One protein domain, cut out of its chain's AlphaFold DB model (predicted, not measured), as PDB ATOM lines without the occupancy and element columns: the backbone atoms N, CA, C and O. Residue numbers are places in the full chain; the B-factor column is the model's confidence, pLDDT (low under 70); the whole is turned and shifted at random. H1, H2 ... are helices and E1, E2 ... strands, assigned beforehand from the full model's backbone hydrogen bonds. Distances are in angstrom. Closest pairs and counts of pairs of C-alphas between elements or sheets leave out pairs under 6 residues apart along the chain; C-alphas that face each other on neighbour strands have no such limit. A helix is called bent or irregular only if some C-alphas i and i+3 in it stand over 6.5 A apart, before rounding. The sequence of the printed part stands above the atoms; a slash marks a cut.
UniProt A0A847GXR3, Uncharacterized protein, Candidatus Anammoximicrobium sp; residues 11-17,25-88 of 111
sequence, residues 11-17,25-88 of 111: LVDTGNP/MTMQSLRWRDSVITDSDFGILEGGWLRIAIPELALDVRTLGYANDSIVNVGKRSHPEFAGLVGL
ATOM      1  N   LEU A  11     159.631 161.032 127.899       89.50
ATOM      2  CA  LEU A  11     160.235 159.843 127.293       89.50
ATOM      3  C   LEU A  11     161.715 160.118 127.024       89.50
ATOM      4  O   LEU A  11     162.083 161.157 126.470       89.50
ATOM      5  N   VAL A  12     162.552 159.153 127.380       89.81
ATOM      6  CA  VAL A  12     163.984 159.178 127.097       89.81
ATOM      7  C   VAL A  12     164.236 158.718 125.661       89.81
ATOM      8  O   VAL A  12     163.864 157.605 125.294       89.81
ATOM      9  N   ASP A  13     164.915 159.546 124.870       87.31
ATOM     10  CA  ASP A  13     165.323 159.231 123.500       87.31
ATOM     11  C   ASP A  13     166.824 159.497 123.299       87.31
ATOM     12  O   ASP A  13     167.273 160.622 123.090       87.31
ATOM     13  N   THR A  14     167.626 158.433 123.329       85.31
ATOM     14  CA  THR A  14     169.085 158.528 123.143       85.31
ATOM     15  C   THR A  14     169.506 158.857 121.705       85.31
ATOM     16  O   THR A  14     170.662 159.222 121.491       85.31
ATOM     17  N   GLY A  15     168.594 158.763 120.732       86.38
ATOM     18  CA  GLY A  15     168.818 159.180 119.348       86.38
ATOM     19  C   GLY A  15     168.532 160.663 119.103       86.38
ATOM     20  O   GLY A  15     168.965 161.205 118.086       86.38
ATOM     21  N   ASN A  16     167.841 161.340 120.027       86.81
ATOM     22  CA  ASN A  16     167.470 162.741 119.880       86.81
ATOM     23  C   ASN A  16     168.659 163.680 120.175       86.81
ATOM     24  O   ASN A  16     169.178 163.685 121.299       86.81
ATOM     25  N   PRO A  17     169.077 164.521 119.206       87.69
ATOM     26  CA  PRO A  17     170.159 165.483 119.402       87.69
ATOM     27  C   PRO A  17     169.738 166.718 120.213       87.69
ATOM     28  O   PRO A  17     170.594 167.522 120.578       87.69
ATOM     29  N   MET A  25     152.570 174.877 123.886       93.56
ATOM     30  CA  MET A  25     151.894 175.470 125.042       93.56
ATOM     31  C   MET A  25     152.779 175.406 126.293       93.56
ATOM     32  O   MET A  25     152.892 176.387 127.030       93.56
ATOM     33  N   THR A  26     153.446 174.273 126.495       94.12
ATOM     34  CA  THR A  26     154.402 174.026 127.578       94.12
ATOM     35  C   THR A  26     155.646 174.898 127.419       94.12
ATOM     36  O   THR A  26     156.097 175.526 128.375       94.12
ATOM     37  N   MET A  27     156.173 175.033 126.198       94.56
ATOM     38  CA  MET A  27     157.284 175.951 125.929       94.56
ATOM     39  C   MET A  27     156.907 177.400 126.261       94.56
ATOM     40  O   MET A  27     157.662 178.100 126.932       94.56
ATOM     41  N   GLN A  28     155.731 177.864 125.835       93.25
ATOM     42  CA  GLN A  28     155.263 179.220 126.135       93.25
ATOM     43  C   GLN A  28     155.070 179.468 127.637       93.25
ATOM     44  O   GLN A  28     155.259 180.596 128.092       93.25
ATOM     45  N   SER A  29     154.690 178.446 128.408       91.44
ATOM     46  CA  SER A  29     154.443 178.590 129.844       91.44
ATOM     47  C   SER A  29     155.717 178.543 130.693       91.44
ATOM     48  O   SER A  29     155.734 179.173 131.754       91.44
ATOM     49  N   LEU A  30     156.756 177.826 130.241       91.25
ATOM     50  CA  LEU A  30     157.971 177.548 131.020       91.25
ATOM     51  C   LEU A  30     159.231 178.263 130.520       91.25
ATOM     52  O   LEU A  30     160.206 178.366 131.272       91.25
ATOM     53  N   ARG A  31     159.261 178.755 129.274       92.81
ATOM     54  CA  ARG A  31     160.458 179.428 128.754       92.81
ATOM     55  C   ARG A  31     160.731 180.720 129.506       92.81
ATOM     56  O   ARG A  31     159.871 181.589 129.631       92.81
ATOM     57  N   TRP A  32     161.972 180.877 129.953       88.81
ATOM     58  CA  TRP A  32     162.428 182.126 130.573       88.81
ATOM     59  C   TRP A  32     163.121 183.051 129.565       88.81
ATOM     60  O   TRP A  32     163.281 184.241 129.833       88.81
ATOM     61  N   ARG A  33     163.522 182.524 128.397       90.44
ATOM     62  CA  ARG A  33     164.094 183.296 127.287       90.44
ATOM     63  C   ARG A  33     163.886 182.578 125.953       90.44
ATOM     64  O   ARG A  33     164.098 181.370 125.876       90.44
ATOM     65  N   ASP A  34     163.551 183.325 124.907       92.81
ATOM     66  CA  ASP A  34     163.501 182.802 123.536       92.81
ATOM     67  C   ASP A  34     164.903 182.406 123.031       92.81
ATOM     68  O   ASP A  34     165.931 182.895 123.518       92.81
ATOM     69  N   SER A  35     164.955 181.513 122.047       93.25
ATOM     70  CA  SER A  35     166.190 181.067 121.402       93.25
ATOM     71  C   SER A  35     165.994 180.897 119.892       93.25
ATOM     72  O   SER A  35     164.984 181.303 119.323       93.25
ATOM     73  N   VAL A  36     167.009 180.344 119.231       88.25
ATOM     74  CA  VAL A  36     167.017 180.108 117.788       88.25
ATOM     75  C   VAL A  36     165.923 179.130 117.369       88.25
ATOM     76  O   VAL A  36     165.667 178.131 118.037       88.25
ATOM     77  N   ILE A  37     165.314 179.419 116.224       90.25
ATOM     78  CA  ILE A  37     164.431 178.498 115.513       90.25
ATOM     79  C   ILE A  37     165.301 177.629 114.600       90.25
ATOM     80  O   ILE A  37     166.289 178.110 114.040       90.25
ATOM     81  N   THR A  38     164.989 176.343 114.479       88.56
ATOM     82  CA  THR A  38     165.749 175.403 113.640       88.56
ATOM     83  C   THR A  38     164.799 174.477 112.892       88.56
ATOM     84  O   THR A  38     163.762 174.103 113.426       88.56
ATOM     85  N   ASP A  39     165.139 174.111 111.659       88.56
ATOM     86  CA  ASP A  39     164.371 173.129 110.891       88.56
ATOM     87  C   ASP A  39     164.783 171.696 111.252       88.56
ATOM     88  O   ASP A  39     165.950 171.412 111.524       88.56
ATOM     89  N   SER A  40     163.815 170.784 111.229       84.75
ATOM     90  CA  SER A  40     164.020 169.346 111.409       84.75
ATOM     91  C   SER A  40     163.132 168.550 110.453       84.75
ATOM     92  O   SER A  40     162.179 169.087 109.884       84.75
ATOM     93  N   ASP A  41     163.376 167.244 110.347       85.06
ATOM     94  CA  ASP A  41     162.520 166.323 109.582       85.06
ATOM     95  C   ASP A  41     161.074 166.250 110.118       85.06
ATOM     96  O   ASP A  41     160.172 165.756 109.442       85.06
ATOM     97  N   PHE A  42     160.832 166.783 111.318       83.25
ATOM     98  CA  PHE A  42     159.521 166.867 111.963       83.25
ATOM     99  C   PHE A  42     158.932 168.287 111.937       83.25
ATOM    100  O   PHE A  42     157.985 168.593 112.668       83.25
ATOM    101  N   GLY A  43     159.487 169.163 111.097       88.56
ATOM    102  CA  GLY A  43     159.103 170.564 110.978       88.56
ATOM    103  C   GLY A  43     159.935 171.486 111.866       88.56
ATOM    104  O   GLY A  43     161.036 171.149 112.304       88.56
ATOM    105  N   ILE A  44     159.395 172.677 112.111       92.06
ATOM    106  CA  ILE A  44     160.080 173.739 112.844       92.06
ATOM    107  C   ILE A  44     160.242 173.348 114.321       92.06
ATOM    108  O   ILE A  44     159.304 172.874 114.963       92.06
ATOM    109  N   LEU A  45     161.443 173.561 114.852       93.75
ATOM    110  CA  LEU A  45     161.775 173.498 116.269       93.75
ATOM    111  C   LEU A  45     161.896 174.926 116.804       93.75
ATOM    112  O   LEU A  45     162.855 175.639 116.494       93.75
ATOM    113  N   GLU A  46     160.936 175.353 117.623       95.38
ATOM    114  CA  GLU A  46     160.983 176.676 118.253       95.38
ATOM    115  C   GLU A  46     161.844 176.620 119.517       95.38
ATOM    116  O   GLU A  46     161.456 176.021 120.521       95.38
ATOM    117  N   GLY A  47     163.036 177.218 119.477       94.94
ATOM    118  CA  GLY A  47     163.962 177.179 120.603       94.94
ATOM    119  C   GLY A  47     163.544 178.083 121.760       94.94
ATOM    120  O   GLY A  47     163.196 179.251 121.581       94.94
ATOM    121  N   GLY A  48     163.699 177.573 122.978       94.75
ATOM    122  CA  GLY A  48     163.518 178.329 124.209       94.75
ATOM    123  C   GLY A  48     164.413 177.795 125.317       94.75
ATOM    124  O   GLY A  48     164.642 176.594 125.445       94.75
ATOM    125  N   TRP A  49     164.957 178.694 126.125       94.06
ATOM    126  CA  TRP A  49     165.687 178.288 127.314       94.06
ATOM    127  C   TRP A  49     164.704 177.898 128.414       94.06
ATOM    128  O   TRP A  49     163.731 178.612 128.668       94.06
ATOM    129  N   LEU A  50     165.006 176.796 129.097       92.62
ATOM    130  CA  LEU A  50     164.242 176.221 130.203       92.62
ATOM    131  C   LEU A  50     165.145 176.094 131.434       92.62
ATOM    132  O   LEU A  50     166.363 175.951 131.299       92.62
ATOM    133  N   ARG A  51     164.557 176.141 132.632       92.00
ATOM    134  CA  ARG A  51     165.217 175.742 133.882       92.00
ATOM    135  C   ARG A  51     164.598 174.436 134.348       92.00
ATOM    136  O   ARG A  51     163.378 174.317 134.358       92.00
ATOM    137  N   ILE A  52     165.437 173.483 134.721       89.00
ATOM    138  CA  ILE A  52     165.019 172.128 135.055       89.00
ATOM    139  C   ILE A  52     165.652 171.758 136.366       89.00
ATOM    140  O   ILE A  52     166.873 171.812 136.496       89.00
ATOM    141  N   ALA A  53     164.796 171.370 137.298       88.50
ATOM    142  CA  ALA A  53     165.196 170.838 138.577       88.50
ATOM    143  C   ALA A  53     164.823 169.355 138.627       88.50
ATOM    144  O   ALA A  53     163.673 169.007 138.368       88.50
ATOM    145  N   ILE A  54     165.792 168.509 138.972       86.62
ATOM    146  CA  ILE A  54     165.577 167.114 139.366       86.62
ATOM    147  C   ILE A  54     166.167 166.983 140.775       86.62
ATOM    148  O   ILE A  54     167.372 166.729 140.913       86.62
ATOM    149  N   PRO A  55     165.368 167.256 141.824       81.75
ATOM    150  CA  PRO A  55     165.849 167.323 143.202       81.75
ATOM    151  C   PRO A  55     166.559 166.050 143.665       81.75
ATOM    152  O   PRO A  55     167.566 166.131 144.367       81.75
ATOM    153  N   GLU A  56     166.080 164.886 143.227       81.12
ATOM    154  CA  GLU A  56     166.610 163.561 143.570       81.12
ATOM    155  C   GLU A  56     168.053 163.370 143.093       81.12
ATOM    156  O   GLU A  56     168.791 162.560 143.649       81.12
ATOM    157  N   LEU A  57     168.460 164.132 142.076       78.88
ATOM    158  CA  LEU A  57     169.796 164.104 141.487       78.88
ATOM    159  C   LEU A  57     170.614 165.353 141.837       78.88
ATOM    160  O   LEU A  57     171.678 165.557 141.262       78.88
ATOM    161  N   ALA A  58     170.107 166.211 142.731       82.00
ATOM    162  CA  ALA A  58     170.675 167.529 143.030       82.00
ATOM    163  C   ALA A  58     170.959 168.374 141.765       82.00
ATOM    164  O   ALA A  58     171.866 169.209 141.748       82.00
ATOM    165  N   LEU A  59     170.176 168.161 140.703       82.25
ATOM    166  CA  LEU A  59     170.346 168.826 139.418       82.25
ATOM    167  C   LEU A  59     169.424 170.044 139.342       82.25
ATOM    168  O   LEU A  59     168.212 169.912 139.478       82.25
ATOM    169  N   ASP A  60     169.989 171.216 139.066       87.31
ATOM    170  CA  ASP A  60     169.250 172.437 138.733       87.31
ATOM    171  C   ASP A  60     170.002 173.175 137.626       87.31
ATOM    172  O   ASP A  60     171.042 173.799 137.855       87.31
ATOM    173  N   VAL A  61     169.518 173.033 136.395       87.25
ATOM    174  CA  VAL A  61     170.238 173.474 135.199       87.25
ATOM    175  C   VAL A  61     169.364 174.307 134.285       87.25
ATOM    176  O   VAL A  61     168.156 174.111 134.164       87.25
ATOM    177  N   ARG A  62     170.009 175.239 133.585       90.44
ATOM    178  CA  ARG A  62     169.413 175.949 132.456       90.44
ATOM    179  C   ARG A  62     169.881 175.287 131.176       90.44
ATOM    180  O   ARG A  62     171.080 175.231 130.926       90.44
ATOM    181  N   THR A  63     168.941 174.824 130.367       90.38
ATOM    182  CA  THR A  63     169.239 174.157 129.100       90.38
ATOM    183  C   THR A  63     168.384 174.724 127.980       90.38
ATOM    184  O   THR A  63     167.312 175.288 128.215       90.38
ATOM    185  N   LEU A  64     168.872 174.579 126.755       93.25
ATOM    186  CA  LEU A  64     168.085 174.834 125.562       93.25
ATOM    187  C   LEU A  64     167.098 173.678 125.363       93.25
ATOM    188  O   LEU A  64     167.503 172.516 125.365       93.25
ATOM    189  N   GLY A  65     165.821 174.002 125.208       94.12
ATOM    190  CA  GLY A  65     164.779 173.085 124.765       94.12
ATOM    191  C   GLY A  65     164.118 173.601 123.492       94.12
ATOM    192  O   GLY A  65     164.335 174.745 123.083       94.12
ATOM    193  N   TYR A  66     163.292 172.762 122.882       96.25
ATOM    194  CA  TYR A  66     162.576 173.091 121.655       96.25
ATOM    195  C   TYR A  66     161.094 172.747 121.768       96.25
ATOM    196  O   TYR A  66     160.729 171.781 122.434       96.25
ATOM    197  N   ALA A  67     160.239 173.530 121.116       96.44
ATOM    198  CA  ALA A  67     158.844 173.165 120.927       96.44
ATOM    199  C   ALA A  67     158.643 172.485 119.574       96.44
ATOM    200  O   ALA A  67     159.135 172.986 118.559       96.44
ATOM    201  N   ASN A  68     157.908 171.369 119.564       95.50
ATOM    202  CA  ASN A  68     157.402 170.744 118.344       95.50
ATOM    203  C   ASN A  68     156.191 169.847 118.646       95.50
ATOM    204  O   ASN A  68     156.325 168.728 119.150       95.50
ATOM    205  N   ASP A  69     154.997 170.325 118.289       94.31
ATOM    206  CA  ASP A  69     153.743 169.614 118.561       94.31
ATOM    207  C   ASP A  69     153.630 168.292 117.789       94.31
ATOM    208  O   ASP A  69     153.014 167.344 118.273       94.31
ATOM    209  N   SER A  70     154.231 168.191 116.598       92.25
ATOM    210  CA  SER A  70     154.200 166.967 115.789       92.25
ATOM    211  C   SER A  70     154.916 165.816 116.493       92.25
ATOM    212  O   SER A  70     154.348 164.731 116.615       92.25
ATOM    213  N   ILE A  71     156.124 166.060 117.012       90.31
ATOM    214  CA  ILE A  71     156.904 165.082 117.782       90.31
ATOM    215  C   ILE A  71     156.139 164.667 119.042       90.31
ATOM    216  O   ILE A  71     155.965 163.471 119.290       90.31
ATOM    217  N   VAL A  72     155.629 165.636 119.813       92.69
ATOM    218  CA  VAL A  72     154.894 165.329 121.051       92.69
ATOM    219  C   VAL A  72     153.633 164.509 120.767       92.69
ATOM    220  O   VAL A  72     153.378 163.510 121.438       92.69
ATOM    221  N   ASN A  73     152.874 164.861 119.729       91.56
ATOM    222  CA  ASN A  73     151.667 164.131 119.345       91.56
ATOM    223  C   ASN A  73     151.952 162.703 118.864       91.56
ATOM    224  O   ASN A  73     151.116 161.824 119.071       91.56
ATOM    225  N   VAL A  74     153.103 162.447 118.233       88.44
ATOM    226  CA  VAL A  74     153.514 161.081 117.874       88.44
ATOM    227  C   VAL A  74     153.763 160.255 119.134       88.44
ATOM    228  O   VAL A  74     153.202 159.166 119.245       88.44
ATOM    229  N   GLY A  75     154.513 160.782 120.107       84.50
ATOM    230  CA  GLY A  75     154.765 160.077 121.369       84.50
ATOM    231  C   GLY A  75     153.489 159.828 122.183       84.50
ATOM    232  O   GLY A  75     153.278 158.717 122.672       84.50
ATOM    233  N   LYS A  76     152.567 160.803 122.222       88.94
ATOM    234  CA  LYS A  76     151.279 160.683 122.932       88.94
ATOM    235  C   LYS A  76     150.376 159.557 122.425       88.94
ATOM    236  O   LYS A  76     149.524 159.085 123.171       88.94
ATOM    237  N   ARG A  77     150.545 159.100 121.176       87.38
ATOM    238  CA  ARG A  77     149.779 157.951 120.648       87.38
ATOM    239  C   ARG A  77     150.118 156.649 121.364       87.38
ATOM    240  O   ARG A  77     149.250 155.790 121.481       87.38
ATOM    241  N   SER A  78     151.362 156.507 121.807       79.94
ATOM    242  CA  SER A  78     151.842 155.331 122.536       79.94
ATOM    243  C   SER A  78     151.807 155.543 124.051       79.94
ATOM    244  O   SER A  78     151.596 154.577 124.778       79.94
ATOM    245  N   HIS A  79     151.963 156.791 124.504       80.94
ATOM    246  CA  HIS A  79     152.099 157.179 125.911       80.94
ATOM    247  C   HIS A  79     151.326 158.478 126.191       80.94
ATOM    248  O   HIS A  79     151.891 159.558 126.050       80.94
ATOM    249  N   PRO A  80     150.023 158.439 126.515       86.12
ATOM    250  CA  PRO A  80     149.202 159.647 126.677       86.12
ATOM    251  C   PRO A  80     149.708 160.653 127.729       86.12
ATOM    252  O   PRO A  80     149.458 161.852 127.597       86.12
ATOM    253  N   GLU A  81     150.412 160.169 128.750       84.81
ATOM    254  CA  GLU A  81     151.058 160.924 129.832       84.81
ATOM    255  C   GLU A  81     152.284 161.738 129.384       84.81
ATOM    256  O   GLU A  81     152.719 162.665 130.065       84.81
ATOM    257  N   PHE A  82     152.812 161.427 128.205       85.88
ATOM    258  CA  PHE A  82     154.018 162.011 127.648       85.88
ATOM    259  C   PHE A  82     153.895 163.522 127.413       85.88
ATOM    260  O   PHE A  82     153.164 163.980 126.528       85.88
ATOM    261  N   ALA A  83     154.667 164.307 128.161       89.50
ATOM    262  CA  ALA A  83     154.742 165.756 127.999       89.50
ATOM    263  C   ALA A  83     155.793 166.202 126.967       89.50
ATOM    264  O   ALA A  83     155.719 167.318 126.450       89.50
ATOM    265  N   GLY A  84     156.771 165.347 126.653       92.62
ATOM    266  CA  GLY A  84     157.866 165.690 125.750       92.62
ATOM    267  C   GLY A  84     159.061 164.741 125.838       92.62
ATOM    268  O   GLY A  84     159.107 163.867 126.697       92.62
ATOM    269  N   LEU A  85     160.060 164.918 124.972       92.19
ATOM    270  CA  LEU A  85     161.280 164.104 124.935       92.19
ATOM    271  C   LEU A  85     162.406 164.698 125.778       92.19
ATOM    272  O   LEU A  85     162.623 165.909 125.759       92.19
ATOM    273  N   VAL A  86     163.190 163.824 126.403       92.44
ATOM    274  CA  VAL A  86     164.537 164.117 126.905       92.44
ATOM    275  C   VAL A  86     165.539 163.384 126.022       92.44
ATOM    276  O   VAL A  86     165.506 162.157 125.923       92.44
ATOM    277  N   GLY A  87     166.422 164.138 125.373       91.25
ATOM    278  CA  GLY A  87     167.425 163.599 124.465       91.25
ATOM    279  C   GLY A  87     168.818 163.462 125.067       91.25
ATOM    280  O   GLY A  87     169.100 163.893 126.192       91.25
ATOM    281  N   LEU A  88     169.722 162.881 124.278       87.88
ATOM    282  CA  LEU A  88     171.069 162.505 124.705       87.88
ATOM    283  C   LEU A  88     171.871 163.631 125.384       87.88
ATOM    284  O   LEU A  88     172.514 163.341 126.395       87.88
TER     285      LEU A  88
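What this domain is: This is residues 11 to 17 and 25 to 88 of the 111 residues of an uncharacterized protein of Candidatus Anammoximicrobium sp (UniProt A0A847GXR3). A bent, three-stranded ribbon of a sheet, E2, E3 and E4, arches over the domain, with helix H1 packed on it over E3 and E4, and the turn of its E3 to E4 hairpin, residues 54 to 59, sticks out at one end. Helix H2 leads away from the other part of the ribbon, and beside H2 a small pair of parallel strands, E1 and E5, lies in the space under the arch. The printed part has 71 residues with two named helices and five named strands, in the order E1, H1, E2, E3, E4, H2, E5, and its class is mixed, helices and strands. The larger sheet has the order E2, E3, E4 and is antiparallel throughout; the smaller one, E1 beside E5, is parallel. The whole is compact, with a radius of gyration of the C-alphas of 12.5 A and spans of 33 by 27 by 23 A.

Where its parts are: The printed part begins with strand E1, residues 11 to 13, whose first C-alpha, that of Leu 11, is at (160.235, 159.843, 127.293). After the cut comes helix H1, residues 25 to 30, with C-alpha 25 at (151.894, 175.470, 125.042). Strand E2, residues 33 to 40, is 21.1 A long from first to last C-alpha. Strand E3, residues 43 to 54, is the longest strand, at 29.3 A, and it bends by 67 degrees at residue 49. Strand E4, residues 59 to 67, is 22.2 A long and bends by 63 degrees at residue 62. Helix H2, residues 69 to 78, is 14.9 A long. Strand E5, residues 84 to 87, ends with C-alpha 87 at (167.425, 163.599, 124.465).

How they stand to each other: E2, E3 and E4 form a meander, each strand the antiparallel neighbour of the one before, in a strongly twisted sheet. E2 and E3 are a hairpin, with N 38 and O 45 within hydrogen-bond range at 3.0 A and N 49 and O 33 at 2.8 A. E3 and E4 are also a hairpin, with N 52 and O 61 at 2.8 A and N 46 and O 67 at 3.1 A. E2 and E4 are the edge strands. H1 is on this sheet at a height of 8.5 A; it lies only just over E3 and over E4, with 3 of its C-alphas falling on each. On the local plane it runs slantwise to the strands, at 35 degrees to E3. The closest C-alphas of H1 and E4 are those of Met 27 and Ala 67, 5.9 A apart. H2 only grazes the sheet, with its residues 69 to 71. The closest C-alphas of H2 and E5 are those of Val 72 and Gly 84, 5.6 A apart. E1 and E5 are parallel at 34 degrees, with N 13 and O 86 within hydrogen-bond range at 2.9 A and N 11 and O 84 at 3.1 A. E4 and E5 are near each other, while E3 and E5 are apart, and so are H1 and H2. In H1 each O i to N i+4 pair is within hydrogen-bond range; in H2, 5 of 6 are.

The domain as a whole: The two C-alphas farthest apart, those of Asp 41 and Ala 58, are 34.4 A apart. Residues 18 to 24 are cut out, and C-alphas 17 and 25 are 21.6 A apart across this cut, which falls in the link from E1 to H1. The links that are printed whole, from H1 to E2 and onward to E5, are tight. Residues 54 to 59 stand free. The mean pLDDT of the printed part is 89.4, and no printed residue is under 70.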